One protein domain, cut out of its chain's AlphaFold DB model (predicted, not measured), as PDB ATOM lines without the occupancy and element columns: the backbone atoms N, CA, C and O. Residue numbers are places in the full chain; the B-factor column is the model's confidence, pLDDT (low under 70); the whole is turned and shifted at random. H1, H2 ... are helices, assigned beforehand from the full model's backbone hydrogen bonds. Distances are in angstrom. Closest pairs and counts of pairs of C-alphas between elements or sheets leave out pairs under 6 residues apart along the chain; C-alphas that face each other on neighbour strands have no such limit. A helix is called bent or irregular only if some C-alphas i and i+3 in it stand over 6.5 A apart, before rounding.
ATOM      1  N   TRP A  11      37.642  98.569 162.367       81.75
ATOM      2  CA  TRP A  11      37.751  98.107 163.750       81.75
ATOM      3  C   TRP A  11      39.114  97.493 164.078       81.75
ATOM      4  O   TRP A  11      39.630  97.719 165.168       81.75
ATOM      5  N   ASN A  12      39.744  96.777 163.146       75.69
ATOM      6  CA  ASN A  12      41.077  96.208 163.372       75.69
ATOM      7  C   ASN A  12      42.143  97.309 163.473       75.69
ATOM      8  O   ASN A  12      43.033  97.238 164.320       75.69
ATOM      9  N   ILE A  13      42.027  98.351 162.643       80.44
ATOM     10  CA  ILE A  13      42.924  99.514 162.687       80.44
ATOM     11  C   ILE A  13      42.718 100.283 163.993       80.44
ATOM     12  O   ILE A  13      43.682 100.603 164.682       80.44
ATOM     13  N   LEU A  14      41.464 100.550 164.361       84.62
ATOM     14  CA  LEU A  14      41.133 101.272 165.586       84.62
ATOM     15  C   LEU A  14      41.609 100.516 166.830       84.62
ATOM     16  O   LEU A  14      42.194 101.113 167.731       84.62
ATOM     17  N   GLY A  15      41.409  99.201 166.859       82.94
ATOM     18  CA  GLY A  15      41.807  98.364 167.979       82.94
ATOM     19  C   GLY A  15      43.322  98.209 168.121       82.94
ATOM     20  O   GLY A  15      43.790  97.980 169.230       82.94
ATOM     21  N   ALA A  16      44.109  98.441 167.063       83.81
ATOM     22  CA  ALA A  16      45.569  98.512 167.164       83.81
ATOM     23  C   ALA A  16      46.047  99.626 168.112       83.81
ATOM     24  O   ALA A  16      47.059  99.464 168.790       83.81
ATOM     25  N   PHE A  17      45.317 100.747 168.156       85.94
ATOM     26  CA  PHE A  17      45.624 101.897 169.012       85.94
ATOM     27  C   PHE A  17      44.792 101.907 170.299       85.94
ATOM     28  O   PHE A  17      45.291 102.300 171.352       85.94
ATOM     29  N   PHE A  18      43.537 101.454 170.224       87.31
ATOM     30  CA  PHE A  18      42.588 101.429 171.338       87.31
ATOM     31  C   PHE A  18      41.923 100.045 171.474       87.31
ATOM     32  O   PHE A  18      40.740  99.896 171.149       87.31
ATOM     33  N   PRO A  19      42.651  99.023 171.974       84.69
ATOM     34  CA  PRO A  19      42.165  97.640 172.041       84.69
ATOM     35  C   PRO A  19      40.842  97.483 172.793       84.69
ATOM     36  O   PRO A  19      39.933  96.800 172.321       84.69
ATOM     37  N   SER A  20      40.708  98.184 173.923       84.00
ATOM     38  CA  SER A  20      39.541  98.133 174.813       84.00
ATOM     39  C   SER A  20      38.243  98.628 174.177       84.00
ATOM     40  O   SER A  20      37.164  98.346 174.691       84.00
ATOM     41  N   LEU A  21      38.326  99.378 173.073       84.62
ATOM     42  CA  LEU A  21      37.152  99.847 172.348       84.62
ATOM     43  C   LEU A  21      36.607  98.777 171.401       84.62
ATOM     44  O   LEU A  21      35.445  98.854 171.022       84.62
ATOM     45  N   VAL A  22      37.420  97.809 170.986       83.81
ATOM     46  CA  VAL A  22      37.059  96.836 169.944       83.81
ATOM     47  C   VAL A  22      36.851  95.448 170.523       83.81
ATOM     48  O   VAL A  22      35.965  94.724 170.079       83.81
ATOM     49  N   VAL A  23      37.655  95.091 171.519       84.94
ATOM     50  CA  VAL A  23      37.705  93.757 172.107       84.94
ATOM     51  C   VAL A  23      37.552  93.873 173.616       84.94
ATOM     52  O   VAL A  23      38.177  94.727 174.247       84.94
ATOM     53  N   ASP A  24      36.760  92.984 174.210       83.31
ATOM     54  CA  ASP A  24      36.683  92.880 175.663       83.31
ATOM     55  C   ASP A  24      38.047  92.518 176.254       83.31
ATOM     56  O   ASP A  24      38.771  91.671 175.727       83.31
ATOM     57  N   LYS A  25      38.371  93.087 177.417       81.44
ATOM     58  CA  LYS A  25      39.675  92.919 178.086       81.44
ATOM     59  C   LYS A  25      40.104  91.451 178.259       81.44
ATOM     60  O   LYS A  25      41.291  91.140 178.253       81.44
ATOM     61  N   GLN A  26      39.142  90.537 178.386       80.19
ATOM     62  CA  GLN A  26      39.395  89.096 178.485       80.19
ATOM     63  C   GLN A  26      39.984  88.476 177.204       80.19
ATOM     64  O   GLN A  26      40.780  87.543 177.294       80.19
ATOM     65  N   TYR A  27      39.658  89.003 176.021       80.56
ATOM     66  CA  TYR A  27      40.117  88.497 174.720       80.56
ATOM     67  C   TYR A  27      41.181  89.369 174.065       80.56
ATOM     68  O   TYR A  27      41.694  89.022 173.003       80.56
ATOM     69  N   GLU A  28      41.558  90.466 174.715       84.25
ATOM     70  CA  GLU A  28      42.570  91.396 174.224       84.25
ATOM     71  C   GLU A  28      43.876  90.672 173.868       84.25
ATOM     72  O   GLU A  28      44.385  90.840 172.765       84.25
ATOM     73  N   HIS A  29      44.338  89.759 174.730       84.81
ATOM     74  CA  HIS A  29      45.556  88.962 174.524       84.81
ATOM     75  C   HIS A  29      45.507  88.017 173.306       84.81
ATOM     76  O   HIS A  29      46.543  87.523 172.855       84.81
ATOM     77  N   LYS A  30      44.314  87.725 172.767       82.00
ATOM     78  CA  LYS A  30      44.172  86.867 171.585       82.00
ATOM     79  C   LYS A  30      44.541  87.606 170.306       82.00
ATOM     80  O   LYS A  30      45.123  86.987 169.419       82.00
ATOM     81  N   ILE A  31      44.259  88.907 170.231       83.06
ATOM     82  CA  ILE A  31      44.511  89.740 169.044       83.06
ATOM     83  C   ILE A  31      45.719  90.665 169.250       83.06
ATOM     84  O   ILE A  31      46.509  90.852 168.327       83.06
ATOM     85  N   TYR A  32      45.888  91.224 170.449       85.12
ATOM     86  CA  TYR A  32      46.877  92.257 170.742       85.12
ATOM     87  C   TYR A  32      48.027  91.741 171.629       85.12
ATOM     88  O   TYR A  32      47.797  90.935 172.532       85.12
ATOM     89  N   PRO A  33      49.274  92.207 171.403       88.00
ATOM     90  CA  PRO A  33      49.682  93.098 170.316       88.00
ATOM     91  C   PRO A  33      49.591  92.402 168.950       88.00
ATOM     92  O   PRO A  33      49.860  91.204 168.832       88.00
ATOM     93  N   LEU A  34      49.248  93.168 167.907       84.50
ATOM     94  CA  LEU A  34      49.059  92.631 166.551       84.50
ATOM     95  C   LEU A  34      50.304  91.909 166.024       84.50
ATOM     96  O   LEU A  34      50.189  90.975 165.240       84.50
ATOM     97  N   THR A  35      51.497  92.287 166.483       86.81
ATOM     98  CA  THR A  35      52.754  91.614 166.135       86.81
ATOM     99  C   THR A  35      52.738  90.127 166.490       86.81
ATOM    100  O   THR A  35      53.103  89.301 165.658       86.81
ATOM    101  N   ASN A  36      52.258  89.766 167.685       85.69
ATOM    102  CA  ASN A  36      52.162  88.371 168.124       85.69
ATOM    103  C   ASN A  36      51.080  87.614 167.353       85.69
ATOM    104  O   ASN A  36      51.195  86.413 167.120       85.69
ATOM    105  N   TYR A  37      50.009  88.308 166.970       84.31
ATOM    106  CA  TYR A  37      48.991  87.750 166.091       84.31
ATOM    107  C   TYR A  37      49.572  87.431 164.705       84.31
ATOM    108  O   TYR A  37      49.491  86.288 164.269       84.31
ATOM    109  N   PHE A  38      50.260  88.379 164.061       85.88
ATOM    110  CA  PHE A  38      50.912  88.151 162.768       85.88
ATOM    111  C   PHE A  38      51.996  87.073 162.821       85.88
ATOM    112  O   PHE A  38      52.075  86.258 161.904       85.88
ATOM    113  N   TYR A  39      52.799  87.026 163.889       88.75
ATOM    114  CA  TYR A  39      53.796  85.970 164.068       88.75
ATOM    115  C   TYR A  39      53.136  84.585 164.089       88.75
ATOM    116  O   TYR A  39      53.536  83.708 163.328       88.75
ATOM    117  N   ARG A  40      52.065  84.419 164.879       86.94
ATOM    118  CA  ARG A  40      51.282  83.173 164.925       86.94
ATOM    119  C   ARG A  40      50.652  82.829 163.577       86.94
ATOM    120  O   ARG A  40      50.641  81.666 163.197       86.94
ATOM    121  N   LEU A  41      50.164  83.819 162.827       88.38
ATOM    122  CA  LEU A  41      49.649  83.576 161.478       88.38
ATOM    123  C   LEU A  41      50.729  83.022 160.554       88.38
ATOM    124  O   LEU A  41      50.487  82.032 159.874       88.38
ATOM    125  N   ILE A  42      51.912  83.629 160.527       92.06
ATOM    126  CA  ILE A  42      53.008  83.166 159.665       92.06
ATOM    127  C   ILE A  42      53.456  81.760 160.074       92.06
ATOM    128  O   ILE A  42      53.644  80.909 159.207       92.06
ATOM    129  N   GLU A  43      53.589  81.516 161.378       91.00
ATOM    130  CA  GLU A  43      54.013  80.232 161.938       91.00
ATOM    131  C   GLU A  43      53.051  79.093 161.558       91.00
ATOM    132  O   GLU A  43      53.491  78.015 161.167       91.00
ATOM    133  N   GLU A  44      51.743  79.352 161.573       91.62
ATOM    134  CA  GLU A  44      50.728  78.296 161.489       91.62
ATOM    135  C   GLU A  44      50.039  78.165 160.118       91.62
ATOM    136  O   GLU A  44      49.375  77.165 159.841       91.62
ATOM    137  N   THR A  45      50.195  79.140 159.214       93.69
ATOM    138  CA  THR A  45      49.527  79.131 157.891       93.69
ATOM    139  C   THR A  45      50.372  78.540 156.759       93.69
ATOM    140  O   THR A  45      49.942  78.538 155.604       93.69
ATOM    141  N   GLY A  46      51.537  77.957 157.061       95.75
ATOM    142  CA  GLY A  46      52.387  77.307 156.054       95.75
ATOM    143  C   GLY A  46      51.666  76.194 155.282       95.75
ATOM    144  O   GLY A  46      51.789  76.103 154.058       95.75
ATOM    145  N   TYR A  47      50.840  75.398 155.973       95.75
ATOM    146  CA  TYR A  47      50.019  74.357 155.341       95.75
ATOM    147  C   TYR A  47      49.043  74.959 154.317       95.75
ATOM    148  O   TYR A  47      48.926  74.457 153.201       95.75
ATOM    149  N   LEU A  48      48.396  76.072 154.682       95.88
ATOM    150  CA  LEU A  48      47.408  76.761 153.863       95.88
ATOM    151  C   LEU A  48      48.066  77.339 152.611       95.88
ATOM    152  O   LEU A  48      47.536  77.168 151.519       95.88
ATOM    153  N   HIS A  49      49.251  77.942 152.737       96.94
ATOM    154  CA  HIS A  49      49.998  78.450 151.584       96.94
ATOM    155  C   HIS A  49      50.380  77.327 150.608       96.94
ATOM    156  O   HIS A  49      50.227  77.469 149.391       96.94
ATOM    157  N   LEU A  50      50.863  76.195 151.128       97.50
ATOM    158  CA  LEU A  50      51.269  75.060 150.303       97.50
ATOM    159  C   LEU A  50      50.072  74.425 149.582       97.50
ATOM    160  O   LEU A  50      50.142  74.182 148.378       97.50
ATOM    161  N   GLN A  51      48.958  74.207 150.283       97.88
ATOM    162  CA  GLN A  51      47.740  73.637 149.697       97.88
ATOM    163  C   GLN A  51      47.056  74.596 148.714       97.88
ATOM    164  O   GLN A  51      46.545  74.155 147.690       97.88
ATOM    165  N   ALA A  52      47.107  75.906 148.966       97.50
ATOM    166  CA  ALA A  52      46.563  76.915 148.061       97.50
ATOM    167  C   ALA A  52      47.348  77.051 146.743       97.50
ATOM    168  O   ALA A  52      46.818  77.553 145.757       97.50
ATOM    169  N   THR A  53      48.618  76.634 146.701       97.50
ATOM    170  CA  THR A  53      49.489  76.872 145.536       97.50
ATOM    171  C   THR A  53      49.916  75.600 144.812       97.50
ATOM    172  O   THR A  53      50.030  75.610 143.582       97.50
ATOM    173  N   LYS A  54      50.195  74.518 145.549       97.50
ATOM    174  CA  LYS A  54      50.749  73.250 145.044       97.50
ATOM    175  C   LYS A  54      50.102  72.028 145.728       97.50
ATOM    176  O   LYS A  54      50.830  71.179 146.253       97.50
ATOM    177  N   PRO A  55      48.759  71.894 145.711       97.75
ATOM    178  CA  PRO A  55      48.060  70.806 146.408       97.75
ATOM    179  C   PRO A  55      48.486  69.418 145.910       97.75
ATOM    180  O   PRO A  55      48.723  68.523 146.714       97.75
ATOM    181  N   ASP A  56      48.674  69.252 144.601       97.44
ATOM    182  CA  ASP A  56      49.118  67.999 143.979       97.44
ATOM    183  C   ASP A  56      50.550  67.599 144.365       97.44
ATOM    184  O   ASP A  56      50.855  66.413 144.484       97.44
ATOM    185  N   THR A  57      51.432  68.573 144.605       97.12
ATOM    186  CA  THR A  57      52.819  68.303 145.010       97.12
ATOM    187  C   THR A  57      52.879  67.756 146.430       97.12
ATOM    188  O   THR A  57      53.525  66.734 146.660       97.12
ATOM    189  N   ILE A  58      52.203  68.410 147.382       97.00
ATOM    190  CA  ILE A  58      52.141  67.904 148.760       97.00
ATOM    191  C   ILE A  58      51.316  66.617 148.837       97.00
ATOM    192  O   ILE A  58      51.697  65.688 149.542       97.00
ATOM    193  N   GLY A  59      50.243  66.522 148.049       96.38
ATOM    194  CA  GLY A  59      49.392  65.343 147.970       96.38
ATOM    195  C   GLY A  59      50.152  64.079 147.586       96.38
ATOM    196  O   GLY A  59      50.034  63.069 148.274       96.38
ATOM    197  N   LEU A  60      51.041  64.161 146.588       95.69
ATOM    198  CA  LEU A  60      51.909  63.045 146.208       95.69
ATOM    199  C   LEU A  60      52.763  62.532 147.381       95.69
ATOM    200  O   LEU A  60      52.953  61.325 147.524       95.69
ATOM    201  N   ALA A  61      53.291  63.425 148.221       94.50
ATOM    202  CA  ALA A  61      54.105  63.024 149.367       94.50
ATOM    203  C   ALA A  61      53.270  62.333 150.459       94.50
ATOM    204  O   ALA A  61      53.737  61.372 151.068       94.50
ATOM    205  N   LEU A  62      52.042  62.803 150.701       95.62
ATOM    206  CA  LEU A  62      51.197  62.279 151.775       95.62
ATOM    207  C   LEU A  62      50.453  60.995 151.387       95.62
ATOM    208  O   LEU A  62      50.356  60.089 152.207       95.62
ATOM    209  N   THR A  63      49.994  60.869 150.140       93.56
ATOM    210  CA  THR A  63      49.333  59.650 149.639       93.56
ATOM    211  C   THR A  63      50.273  58.438 149.650       93.56
ATOM    212  O   THR A  63      49.844  57.314 149.886       93.56
ATOM    213  N   ASN A  64      51.577  58.643 149.439       93.81
ATOM    214  CA  ASN A  64      52.541  57.543 149.334       93.81
ATOM    215  C   ASN A  64      53.078  57.030 150.684       93.81
ATOM    216  O   ASN A  64      53.817  56.046 150.707       93.81
ATOM    217  N   SER A  65      52.757  57.679 151.808       96.19
ATOM    218  CA  SER A  65      53.298  57.317 153.122       96.19
ATOM    219  C   SER A  65      52.270  57.558 154.232       96.19
ATOM    220  O   SER A  65      51.952  58.716 154.526       96.19
ATOM    221  N   PRO A  66      51.805  56.504 154.932       95.81
ATOM    222  CA  PRO A  66      50.823  56.665 156.001       95.81
ATOM    223  C   PRO A  66      51.407  57.446 157.183       95.81
ATOM    224  O   PRO A  66      50.685  58.169 157.860       95.81
ATOM    225  N   VAL A  67      52.725  57.365 157.401       97.19
ATOM    226  CA  VAL A  67      53.430  58.137 158.434       97.19
ATOM    227  C   VAL A  67      53.449  59.623 158.084       97.19
ATOM    228  O   VAL A  67      53.252  60.464 158.958       97.19
ATOM    229  N   SER A  68      53.654  59.960 156.809       96.31
ATOM    230  CA  SER A  68      53.649  61.349 156.348       96.31
ATOM    231  C   SER A  68      52.249  61.947 156.449       96.31
ATOM    232  O   SER A  68      52.102  63.047 156.979       96.31
ATOM    233  N   LEU A  69      51.221  61.206 156.016       97.38
ATOM    234  CA  LEU A  69      49.826  61.609 156.185       97.38
ATOM    235  C   LEU A  69      49.477  61.804 157.669       97.38
ATOM    236  O   LEU A  69      48.891  62.824 158.030       97.38
ATOM    237  N   ALA A  70      49.890  60.866 158.529       97.12
ATOM    238  CA  ALA A  70      49.679  60.950 159.969       97.12
ATOM    239  C   ALA A  70      50.321  62.190 160.576       97.12
ATOM    240  O   ALA A  70      49.634  62.965 161.232       97.12
ATOM    241  N   GLY A  71      51.613  62.411 160.332       96.25
ATOM    242  CA  GLY A  71      52.315  63.575 160.864       96.25
ATOM    243  C   GLY A  71      51.655  64.887 160.438       96.25
ATOM    244  O   GLY A  71      51.482  65.781 161.260       96.25
ATOM    245  N   TYR A  72      51.222  64.973 159.178       96.88
ATOM    246  CA  TYR A  72      50.603  66.176 158.631       96.88
ATOM    247  C   TYR A  72      49.209  66.462 159.212       96.88
ATOM    248  O   TYR A  72      48.893  67.608 159.522       96.88
ATOM    249  N   ILE A  73      48.362  65.438 159.367       97.12
ATOM    250  CA  ILE A  73      47.001  65.604 159.902       97.12
ATOM    251  C   ILE A  73      47.019  65.753 161.428       97.12
ATOM    252  O   ILE A  73      46.355  66.638 161.969       97.12
ATOM    253  N   LEU A  74      47.777  64.914 162.139       96.69
ATOM    254  CA  LEU A  74      47.784  64.893 163.605       96.69
ATOM    255  C   LEU A  74      48.373  66.172 164.201       96.69
ATOM    256  O   LEU A  74      47.906  66.619 165.244       96.69
ATOM    257  N   GLU A  75      49.322  66.819 163.525       95.75
ATOM    258  CA  GLU A  75      49.817  68.133 163.945       95.75
ATOM    259  C   GLU A  75      48.668  69.153 164.090       95.75
ATOM    260  O   GLU A  75      48.610  69.873 165.087       95.75
ATOM    261  N   LYS A  76      47.658  69.114 163.208       95.06
ATOM    262  CA  LYS A  76      46.471  69.981 163.308       95.06
ATOM    263  C   LYS A  76      45.540  69.617 164.459       95.06
ATOM    264  O   LYS A  76      44.938  70.514 165.044       95.06
ATOM    265  N   PHE A  77      45.462  68.344 164.844       95.50
ATOM    266  CA  PHE A  77      44.751  67.941 166.064       95.50
ATOM    267  C   PHE A  77      45.457  68.432 167.332       95.50
ATOM    268  O   PHE A  77      44.784  68.827 168.284       95.50
ATOM    269  N   SER A  78      46.792  68.446 167.339       94.69
ATOM    270  CA  SER A  78      47.593  69.000 168.436       94.69
ATOM    271  C   SER A  78      47.359  70.507 168.580       94.69
ATOM    272  O   SER A  78      46.767  70.959 169.567       94.69
ATOM    273  N   MET A  79      47.741  71.270 167.554       91.25
ATOM    274  CA  MET A  79      47.685  72.730 167.551       91.25
ATOM    275  C   MET A  79      46.250  73.254 167.686       91.25
ATOM    276  O   MET A  79      45.994  74.154 168.486       91.25
ATOM    277  N   GLY A  80      45.297  72.651 166.968       89.31
ATOM    278  CA  GLY A  80      43.892  73.065 166.979       89.31
ATOM    279  C   GLY A  80      43.165  72.786 168.298       89.31
ATOM    280  O   GLY A  80      42.119  73.380 168.552       89.31
ATOM    281  N   SER A  81      43.706  71.908 169.150       91.12
ATOM    282  CA  SER A  81      43.155  71.652 170.488       91.12
ATOM    283  C   SER A  81      43.664  72.644 171.521       91.12
ATOM    284  O   SER A  81      42.894  73.152 172.339       91.12
ATOM    285  N   ASN A  82      44.978  72.865 171.529       90.62
ATOM    286  CA  ASN A  82      45.625  73.837 172.387       90.62
ATOM    287  C   ASN A  82      46.972  74.250 171.764       90.62
ATOM    288  O   ASN A  82      47.853  73.396 171.641       90.62
ATOM    289  N   PRO A  83      47.180  75.543 171.459       87.88
ATOM    290  CA  PRO A  83      48.452  76.048 170.939       87.88
ATOM    291  C   PRO A  83      49.680  75.693 171.795       87.88
ATOM    292  O   PRO A  83      50.783  75.561 171.266       87.88
ATOM    293  N   ASP A  84      49.506  75.496 173.106       89.00
ATOM    294  CA  ASP A  84      50.598  75.133 174.018       89.00
ATOM    295  C   ASP A  84      51.153  73.721 173.748       89.00
ATOM    296  O   ASP A  84      52.320  73.433 174.040       89.00
ATOM    297  N   TYR A  85      50.343  72.828 173.161       93.19
ATOM    298  CA  TYR A  85      50.718  71.434 172.910       93.19
ATOM    299  C   TYR A  85      51.865  71.277 171.910       93.19
ATOM    300  O   TYR A  85      52.601  70.297 171.992       93.19
ATOM    301  N   ARG A  86      52.092  72.283 171.060       87.31
ATOM    302  CA  ARG A  86      53.236  72.393 170.142       87.31
ATOM    303  C   ARG A  86      54.590  72.118 170.796       87.31
ATOM    304  O   ARG A  86      55.489  71.573 170.168       87.31
ATOM    305  N   THR A  87      54.757  72.557 172.041       89.25
ATOM    306  CA  THR A  87      56.037  72.463 172.762       89.25
ATOM    307  C   THR A  87      56.243  71.123 173.463       89.25
ATOM    308  O   THR A  87      57.313  70.871 174.016       89.25
ATOM    309  N   ARG A  88      55.228  70.254 173.458       93.50
ATOM    310  CA  ARG A  88      55.290  68.951 174.112       93.50
ATOM    311  C   ARG A  88      55.888  67.909 173.179       93.50
ATOM    312  O   ARG A  88      55.557  67.853 172.000       93.50
ATOM    313  N   ASN A  89      56.683  67.004 173.746       92.38
ATOM    314  CA  ASN A  89      57.301  65.903 172.998       92.38
ATOM    315  C   ASN A  89      56.274  64.951 172.357       92.38
ATOM    316  O   ASN A  89      56.565  64.336 171.339       92.38
ATOM    317  N   ASP A  90      55.091  64.818 172.962       92.94
ATOM    318  CA  ASP A  90      53.985  63.971 172.502       92.94
ATOM    319  C   ASP A  90      52.922  64.744 171.694       92.94
ATOM    320  O   ASP A  90      51.909  64.168 171.294       92.94
ATOM    321  N   GLY A  91      53.106  66.058 171.509       92.75
ATOM    322  CA  GLY A  91      52.126  66.940 170.878       92.75
ATOM    323  C   GLY A  91      50.778  67.014 171.605       92.75
ATOM    324  O   GLY A  91      49.809  67.489 171.023       92.75
ATOM    325  N   GLY A  92      50.650  66.514 172.841       94.81
ATOM    326  CA  GLY A  92      49.383  66.517 173.588       94.81
ATOM    327  C   GLY A  92      48.199  65.827 172.885       94.81
ATOM    328  O   GLY A  92      47.050  66.097 173.231       94.81
ATOM    329  N   LEU A  93      48.446  64.948 171.905       94.94
ATOM    330  CA  LEU A  93      47.397  64.366 171.050       94.94
ATOM    331  C   LEU A  93      46.345  63.577 171.841       94.94
ATOM    332  O   LEU A  93      45.159  63.617 171.519       94.94
ATOM    333  N   LEU A  94      46.784  62.894 172.902       95.62
ATOM    334  CA  LEU A  94      45.934  62.025 173.717       95.62
ATOM    335  C   LEU A  94      45.241  62.749 174.886       95.62
ATOM    336  O   LEU A  94      44.520  62.126 175.660       95.62
ATOM    337  N   GLU A  95      45.431  64.065 175.028       93.56
ATOM    338  CA  GLU A  95      44.813  64.861 176.102       93.56
ATOM    339  C   GLU A  95      43.306  65.063 175.893       93.56
ATOM    340  O   GLU A  95      42.543  65.254 176.845       93.56
ATOM    341  N   LYS A  96      42.864  65.082 174.628       92.25
ATOM    342  CA  LYS A  96      41.471  65.371 174.248       92.25
ATOM    343  C   LYS A  96      40.802  64.270 173.444       92.25
ATOM    344  O   LYS A  96      39.569  64.237 173.460       92.25
ATOM    345  N   PHE A  97      41.594  63.421 172.794       95.19
ATOM    346  CA  PHE A  97      41.147  62.365 171.896       95.19
ATOM    347  C   PHE A  97      41.809  61.044 172.268       95.19
ATOM    348  O   PHE A  97      42.947  60.998 172.728       95.19
ATOM    349  N   THR A  98      41.103  59.952 172.036       97.12
ATOM    350  CA  THR A  98      41.690  58.617 172.047       97.12
ATOM    351  C   THR A  98      42.465  58.374 170.754       97.12
ATOM    352  O   THR A  98      42.204  58.990 169.720       97.12
ATOM    353  N   LEU A  99      43.407  57.428 170.785       96.88
ATOM    354  CA  LEU A  99      44.157  57.056 169.584       96.88
ATOM    355  C   LEU A  99      43.230  56.567 168.459       96.88
ATOM    356  O   LEU A  99      43.466  56.886 167.298       96.88
ATOM    357  N   ASN A 100      42.163  55.841 168.803       98.12
ATOM    358  CA  ASN A 100      41.203  55.342 167.822       98.12
ATOM    359  C   ASN A 100      40.468  56.488 167.118       98.12
ATOM    360  O   ASN A 100      40.403  56.478 165.901       98.12
ATOM    361  N   GLU A 101      40.013  57.518 167.840       97.62
ATOM    362  CA  GLU A 101      39.336  58.675 167.225       97.62
ATOM    363  C   GLU A 101      40.236  59.420 166.227       97.62
ATOM    364  O   GLU A 101      39.785  59.852 165.165       97.62
ATOM    365  N   LEU A 102      41.525  59.549 166.554       97.56
ATOM    366  CA  LEU A 102      42.512  60.161 165.665       97.56
ATOM    367  C   LEU A 102      42.756  59.299 164.419       97.56
ATOM    368  O   LEU A 102      42.784  59.812 163.298       97.56
ATOM    369  N   LEU A 103      42.917  57.987 164.608       97.50
ATOM    370  CA  LEU A 103      43.132  57.045 163.512       97.50
ATOM    371  C   LEU A 103      41.893  56.895 162.630       97.50
ATOM    372  O   LEU A 103      42.048  56.788 161.420       97.50
ATOM    373  N   ASP A 104      40.684  56.959 163.181       98.00
ATOM    374  CA  ASP A 104      39.443  56.896 162.410       98.00
ATOM    375  C   ASP A 104      39.372  58.044 161.396       98.00
ATOM    376  O   ASP A 104      39.089  57.819 160.217       98.00
ATOM    377  N   ASN A 105      39.706  59.271 161.814       97.69
ATOM    378  CA  ASN A 105      39.777  60.409 160.896       97.69
ATOM    379  C   ASN A 105      40.850  60.199 159.820       97.69
ATOM    380  O   ASN A 105      40.593  60.397 158.633       97.69
ATOM    381  N   LEU A 106      42.037  59.755 160.226       97.31
ATOM    382  CA  LEU A 106      43.156  59.507 159.323       97.31
ATOM    383  C   LEU A 106      42.830  58.433 158.280       97.31
ATOM    384  O   LEU A 106      43.151  58.592 157.102       97.31
ATOM    385  N   MET A 107      42.155  57.361 158.694       97.75
ATOM    386  CA  MET A 107      41.783  56.250 157.826       97.75
ATOM    387  C   MET A 107      40.781  56.663 156.752       97.75
ATOM    388  O   MET A 107      40.840  56.113 155.653       97.75
ATOM    389  N   ILE A 108      39.932  57.667 157.007       97.75
ATOM    390  CA  ILE A 108      39.084  58.254 155.961       97.75
ATOM    391  C   ILE A 108      39.962  58.801 154.832       97.75
ATOM    392  O   ILE A 108      39.740  58.438 153.680       97.75
ATOM    393  N   TYR A 109      40.985  59.604 155.137       97.44
ATOM    394  CA  TYR A 109      41.884  60.159 154.117       97.44
ATOM    395  C   TYR A 109      42.731  59.085 153.434       97.44
ATOM    396  O   TYR A 109      42.890  59.121 152.215       97.44
ATOM    397  N   TRP A 110      43.249  58.129 154.210       97.06
ATOM    398  CA  TRP A 110      44.138  57.083 153.712       97.06
ATOM    399  C   TRP A 110      43.427  56.107 152.769       97.06
ATOM    400  O   TRP A 110      43.875  55.890 151.649       97.06
ATOM    401  N   VAL A 111      42.299  55.531 153.193       97.56
ATOM    402  CA  VAL A 111      41.601  54.483 152.425       97.56
ATOM    403  C   VAL A 111      40.939  55.043 151.167       97.56
ATOM    404  O   VAL A 111      40.809  54.330 150.175       97.56
ATOM    405  N   THR A 112      40.520  56.308 151.195       97.25
ATOM    406  CA  THR A 112      39.867  56.951 150.044       97.25
ATOM    407  C   THR A 112      40.838  57.666 149.106       97.25
ATOM    408  O   THR A 112      40.390  58.180 148.083       97.25
ATOM    409  N   ASP A 113      42.129  57.730 149.450       96.56
ATOM    410  CA  ASP A 113      43.146  58.516 148.739       96.56
ATOM    411  C   ASP A 113      42.686  59.957 148.430       96.56
ATOM    412  O   ASP A 113      42.823  60.498 147.330       96.56
ATOM    413  N   SER A 114      42.049  60.590 149.417       96.81
ATOM    414  CA  SER A 114      41.352  61.867 149.224       96.81
ATOM    415  C   SER A 114      42.115  63.080 149.745       96.81
ATOM    416  O   SER A 114      41.610  64.202 149.673       96.81
ATOM    417  N   PHE A 115      43.349  62.908 150.232       96.94
ATOM    418  CA  PHE A 115      44.124  64.049 150.720       96.94
ATOM    419  C   PHE A 115      44.335  65.085 149.608       96.94
ATOM    420  O   PHE A 115      43.991  66.256 149.773       96.94
ATOM    421  N   THR A 116      44.831  64.658 148.444       97.12
ATOM    422  CA  THR A 116      45.120  65.567 147.325       97.12
ATOM    423  C   THR A 116      43.871  66.316 146.860       97.12
ATOM    424  O   THR A 116      43.909  67.527 146.647       97.12
ATOM    425  N   THR A 117      42.743  65.615 146.726       97.38
ATOM    426  CA  THR A 117      41.480  66.231 146.298       97.38
ATOM    427  C   THR A 117      40.930  67.195 147.347       97.38
ATOM    428  O   THR A 117      40.427  68.252 146.972       97.38
ATOM    429  N   SER A 118      41.096  66.901 148.641       96.88
ATOM    430  CA  SER A 118      40.727  67.818 149.728       96.88
ATOM    431  C   SER A 118      41.575  69.097 149.732       96.88
ATOM    432  O   SER A 118      41.038  70.195 149.872       96.88
ATOM    433  N   ALA A 119      42.883  68.983 149.473       97.19
ATOM    434  CA  ALA A 119      43.800  70.118 149.421       97.19
ATOM    435  C   ALA A 119      43.500  71.062 148.243       97.19
ATOM    436  O   ALA A 119      43.687  72.273 148.358       97.19
ATOM    437  N   ARG A 120      42.989  70.543 147.116       97.81
ATOM    438  CA  ARG A 120      42.621  71.369 145.948       97.81
ATOM    439  C   ARG A 120      41.532  72.398 146.256       97.81
ATOM    440  O   ARG A 120      41.500  73.429 145.590       97.81
ATOM    441  N   LEU A 121      40.699  72.184 147.282       97.19
ATOM    442  CA  LEU A 121      39.723  73.187 147.722       97.19
ATOM    443  C   LEU A 121      40.401  74.518 148.081       97.19
ATOM    444  O   LEU A 121      39.899  75.576 147.707       97.19
ATOM    445  N   TYR A 122      41.565  74.468 148.735       96.44
ATOM    446  CA  TYR A 122      42.343  75.665 149.050       96.44
ATOM    447  C   TYR A 122      42.813  76.353 147.768       96.44
ATOM    448  O   TYR A 122      42.656  77.562 147.626       96.44
ATOM    449  N   ALA A 123      43.345  75.599 146.802       97.25
ATOM    450  CA  ALA A 123      43.810  76.184 145.547       97.25
ATOM    451  C   ALA A 123      42.696  76.928 144.801       97.25
ATOM    452  O   ALA A 123      42.920  78.046 144.343       97.25
ATOM    453  N   GLU A 124      41.487  76.366 144.762       96.56
ATOM    454  CA  GLU A 124      40.324  77.008 144.141       96.56
ATOM    455  C   GLU A 124      39.874  78.274 144.893       96.56
ATOM    456  O   GLU A 124      39.608  79.310 144.272       96.56
ATOM    457  N   GLN A 125      39.852  78.230 146.232       93.00
ATOM    458  CA  GLN A 125      39.470  79.366 147.083       93.00
ATOM    459  C   GLN A 125      40.439  80.551 146.988       93.00
ATOM    460  O   GLN A 125      40.030  81.700 147.145       93.00
ATOM    461  N   PHE A 126      41.722  80.307 146.717       93.31
ATOM    462  CA  PHE A 126      42.739  81.358 146.611       93.31
ATOM    463  C   PHE A 126      42.998  81.832 145.169       93.31
ATOM    464  O   PHE A 126      43.938  82.590 144.919       93.31
ATOM    465  N   THR A 127      42.142  81.462 144.208       94.50
ATOM    466  CA  THR A 127      42.211  82.003 142.841       94.50
ATOM    467  C   THR A 127      41.722  83.450 142.768       94.50
ATOM    468  O   THR A 127      40.776  83.844 143.449       94.50
ATOM    469  N   ARG A 128      42.302  84.249 141.858       92.81
ATOM    470  CA  ARG A 128      41.830  85.625 141.595       92.81
ATOM    471  C   ARG A 128      40.344  85.663 141.249       92.81
ATOM    472  O   ARG A 128      39.607  86.438 141.836       92.81
ATOM    473  N   LYS A 129      39.899  84.746 140.382       94.38
ATOM    474  CA  LYS A 129      38.495  84.620 139.976       94.38
ATOM    475  C   LYS A 129      37.557  84.453 141.174       94.38
ATOM    476  O   LYS A 129      36.480  85.033 141.165       94.38
ATOM    477  N   TYR A 130      37.944  83.657 142.173       92.31
ATOM    478  CA  TYR A 130      37.140  83.477 143.380       92.31
ATOM    479  C   TYR A 130      37.124  84.745 144.244       92.31
ATOM    480  O   TYR A 130      36.060  85.180 144.679       92.31
ATOM    481  N   TRP A 131      38.282  85.382 144.443       89.31
ATOM    482  CA  TRP A 131      38.391  86.626 145.214       89.31
ATOM    483  C   TRP A 131      37.655  87.811 144.572       89.31
ATOM    484  O   TRP A 131      37.052  88.609 145.290       89.31
ATOM    485  N   ASP A 132      37.617  87.879 143.240       93.62
ATOM    486  CA  ASP A 132      36.893  88.905 142.478       93.62
ATOM    487  C   ASP A 132      35.367  88.830 142.679       93.62
ATOM    488  O   ASP A 132      34.674  89.827 142.481       93.62
ATOM    489  N   LEU A 133      34.830  87.685 143.130       92.19
ATOM    490  CA  LEU A 133      33.413  87.560 143.501       92.19
ATOM    491  C   LEU A 133      33.061  88.340 144.774       92.19
ATOM    492  O   LEU A 133      31.878  88.527 145.045       92.19
ATOM    493  N   LYS A 134      34.059  88.755 145.571       88.81
ATOM    494  CA  LYS A 134      33.880  89.564 146.791       88.81
ATOM    495  C   LYS A 134      32.851  88.991 147.771       88.81
ATOM    496  O   LYS A 134      32.199  89.727 148.497       88.81
ATOM    497  N   ILE A 135      32.738  87.659 147.843       86.25
ATOM    498  CA  ILE A 135      31.757  86.971 148.708       86.25
ATOM    499  C   ILE A 135      31.915  87.386 150.180       86.25
ATOM    500  O   ILE A 135      30.934  87.488 150.905       86.25
ATOM    501  N   HIS A 136      33.144  87.678 150.605       81.56
ATOM    502  CA  HIS A 136      33.469  88.133 151.959       81.56
ATOM    503  C   HIS A 136      32.995  89.563 152.284       81.56
ATOM    504  O   HIS A 136      33.061  89.955 153.443       81.56
ATOM    505  N   GLU A 137      32.558  90.344 151.291       83.19
ATOM    506  CA  GLU A 137      31.993  91.692 151.465       83.19
ATOM    507  C   GLU A 137      30.451  91.678 151.481       83.19
ATOM    508  O   GLU A 137      29.830  92.710 151.727       83.19
ATOM    509  N   ILE A 138      29.816  90.534 151.191       86.62
ATOM    510  CA  ILE A 138      28.357  90.433 151.085       86.62
ATOM    511  C   ILE A 138      27.760  90.239 152.489       86.62
ATOM    512  O   ILE A 138      28.131  89.274 153.166       86.62
TER     513      ILE A 138
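Overview. This is residues 11 to 138 of the 179 residues of an uncharacterized protein of Vespula vulgaris (UniProt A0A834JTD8). A flat, loosely built helical body has an arm on one side, H4, which reaches out to a small head of three short helices, H1, H2 and H3. In the body H10 runs side by side with H6 and crosses H5, while H9 crosses H7 at a steep tilt; residues 128 to 138, with H11 at their start, stick out as a free tail. The printed part has 128 residues with eleven named helices, H1 to H11 in chain order, and no named strand; the class is all helix. The whole is loose, with a radius of gyration of the C-alphas of 18.0 A, and spans 50 by 41 by 22 A.

Along the chain. H1 holds residues 11 to 17 and begins at C-alpha 11, (37.751, 98.107, 163.750). H2 is 19 to 22 and H3 is 28 to 31. H4, 34 to 44, is 15.3 A long. H5 is 46 to 53 and H6 is 55 to 63. H7, 66 to 81, is the longest by residues at 16 and measures 22.2 A, from C-alpha 66 at (50.823, 56.665, 156.001). H8 is 83 to 87; it is neither bent nor irregular, but only just: C-alphas 84 and 87 are 6.2 A apart. H9, 99 to 112, is 20.0 A long, and H10, 115 to 125, is 16.4 A. H11, 128 to 131, ends at C-alpha 131, (38.391, 86.626, 145.214).

Arrangement. H1 and H2 touch, closest at the C-alphas of Gly 15 and Val 22, 5.4 A. H3 and H4 are close but not clearly touching, closest at C-alphas 31 and 37, 5.7 A. H4 and H5 meet only through their link, and H4 is apart from H7 and H10. H5 touches H10, about perpendicular at 75 degrees, closest at C-alphas 52 and 123, 3.8 A. H6 touches H10 at a shallow tilt of 18 degrees, opposite ways, closest at C-alphas 59 and 116, 4.3 A. H7 touches H9 at a steep tilt of 51 degrees, opposite ways, closest at C-alphas 70 and 106, 6.7 A. H7 touches H6 and H8 only at the corner, closest at C-alphas 69 and 62, 4.7 A, and 78 and 85, 6.0 A. Every O i to N i+4 pair is within hydrogen-bond range in H4 and H5; the counts are 2 of 3 in H1, 4 of 5 in H6, 11 of 12 in H7, 9 of 10 in H9, 4 of 7 in H10 and 0 of 1 in H8, where 1 of 2 O i to N i+3 pairs is; H2, H3 and H11 are too short for an i+4 pair.

Size, cuts and confidence. The two C-alphas farthest apart, of Phe 18 and Val 111, are 50.6 A apart. The printed part has no cut. The link from H8 to H9, 11 residues, is long; the other links are tight. Mean pLDDT of the printed part is 92.1, and no printed residue is under 70.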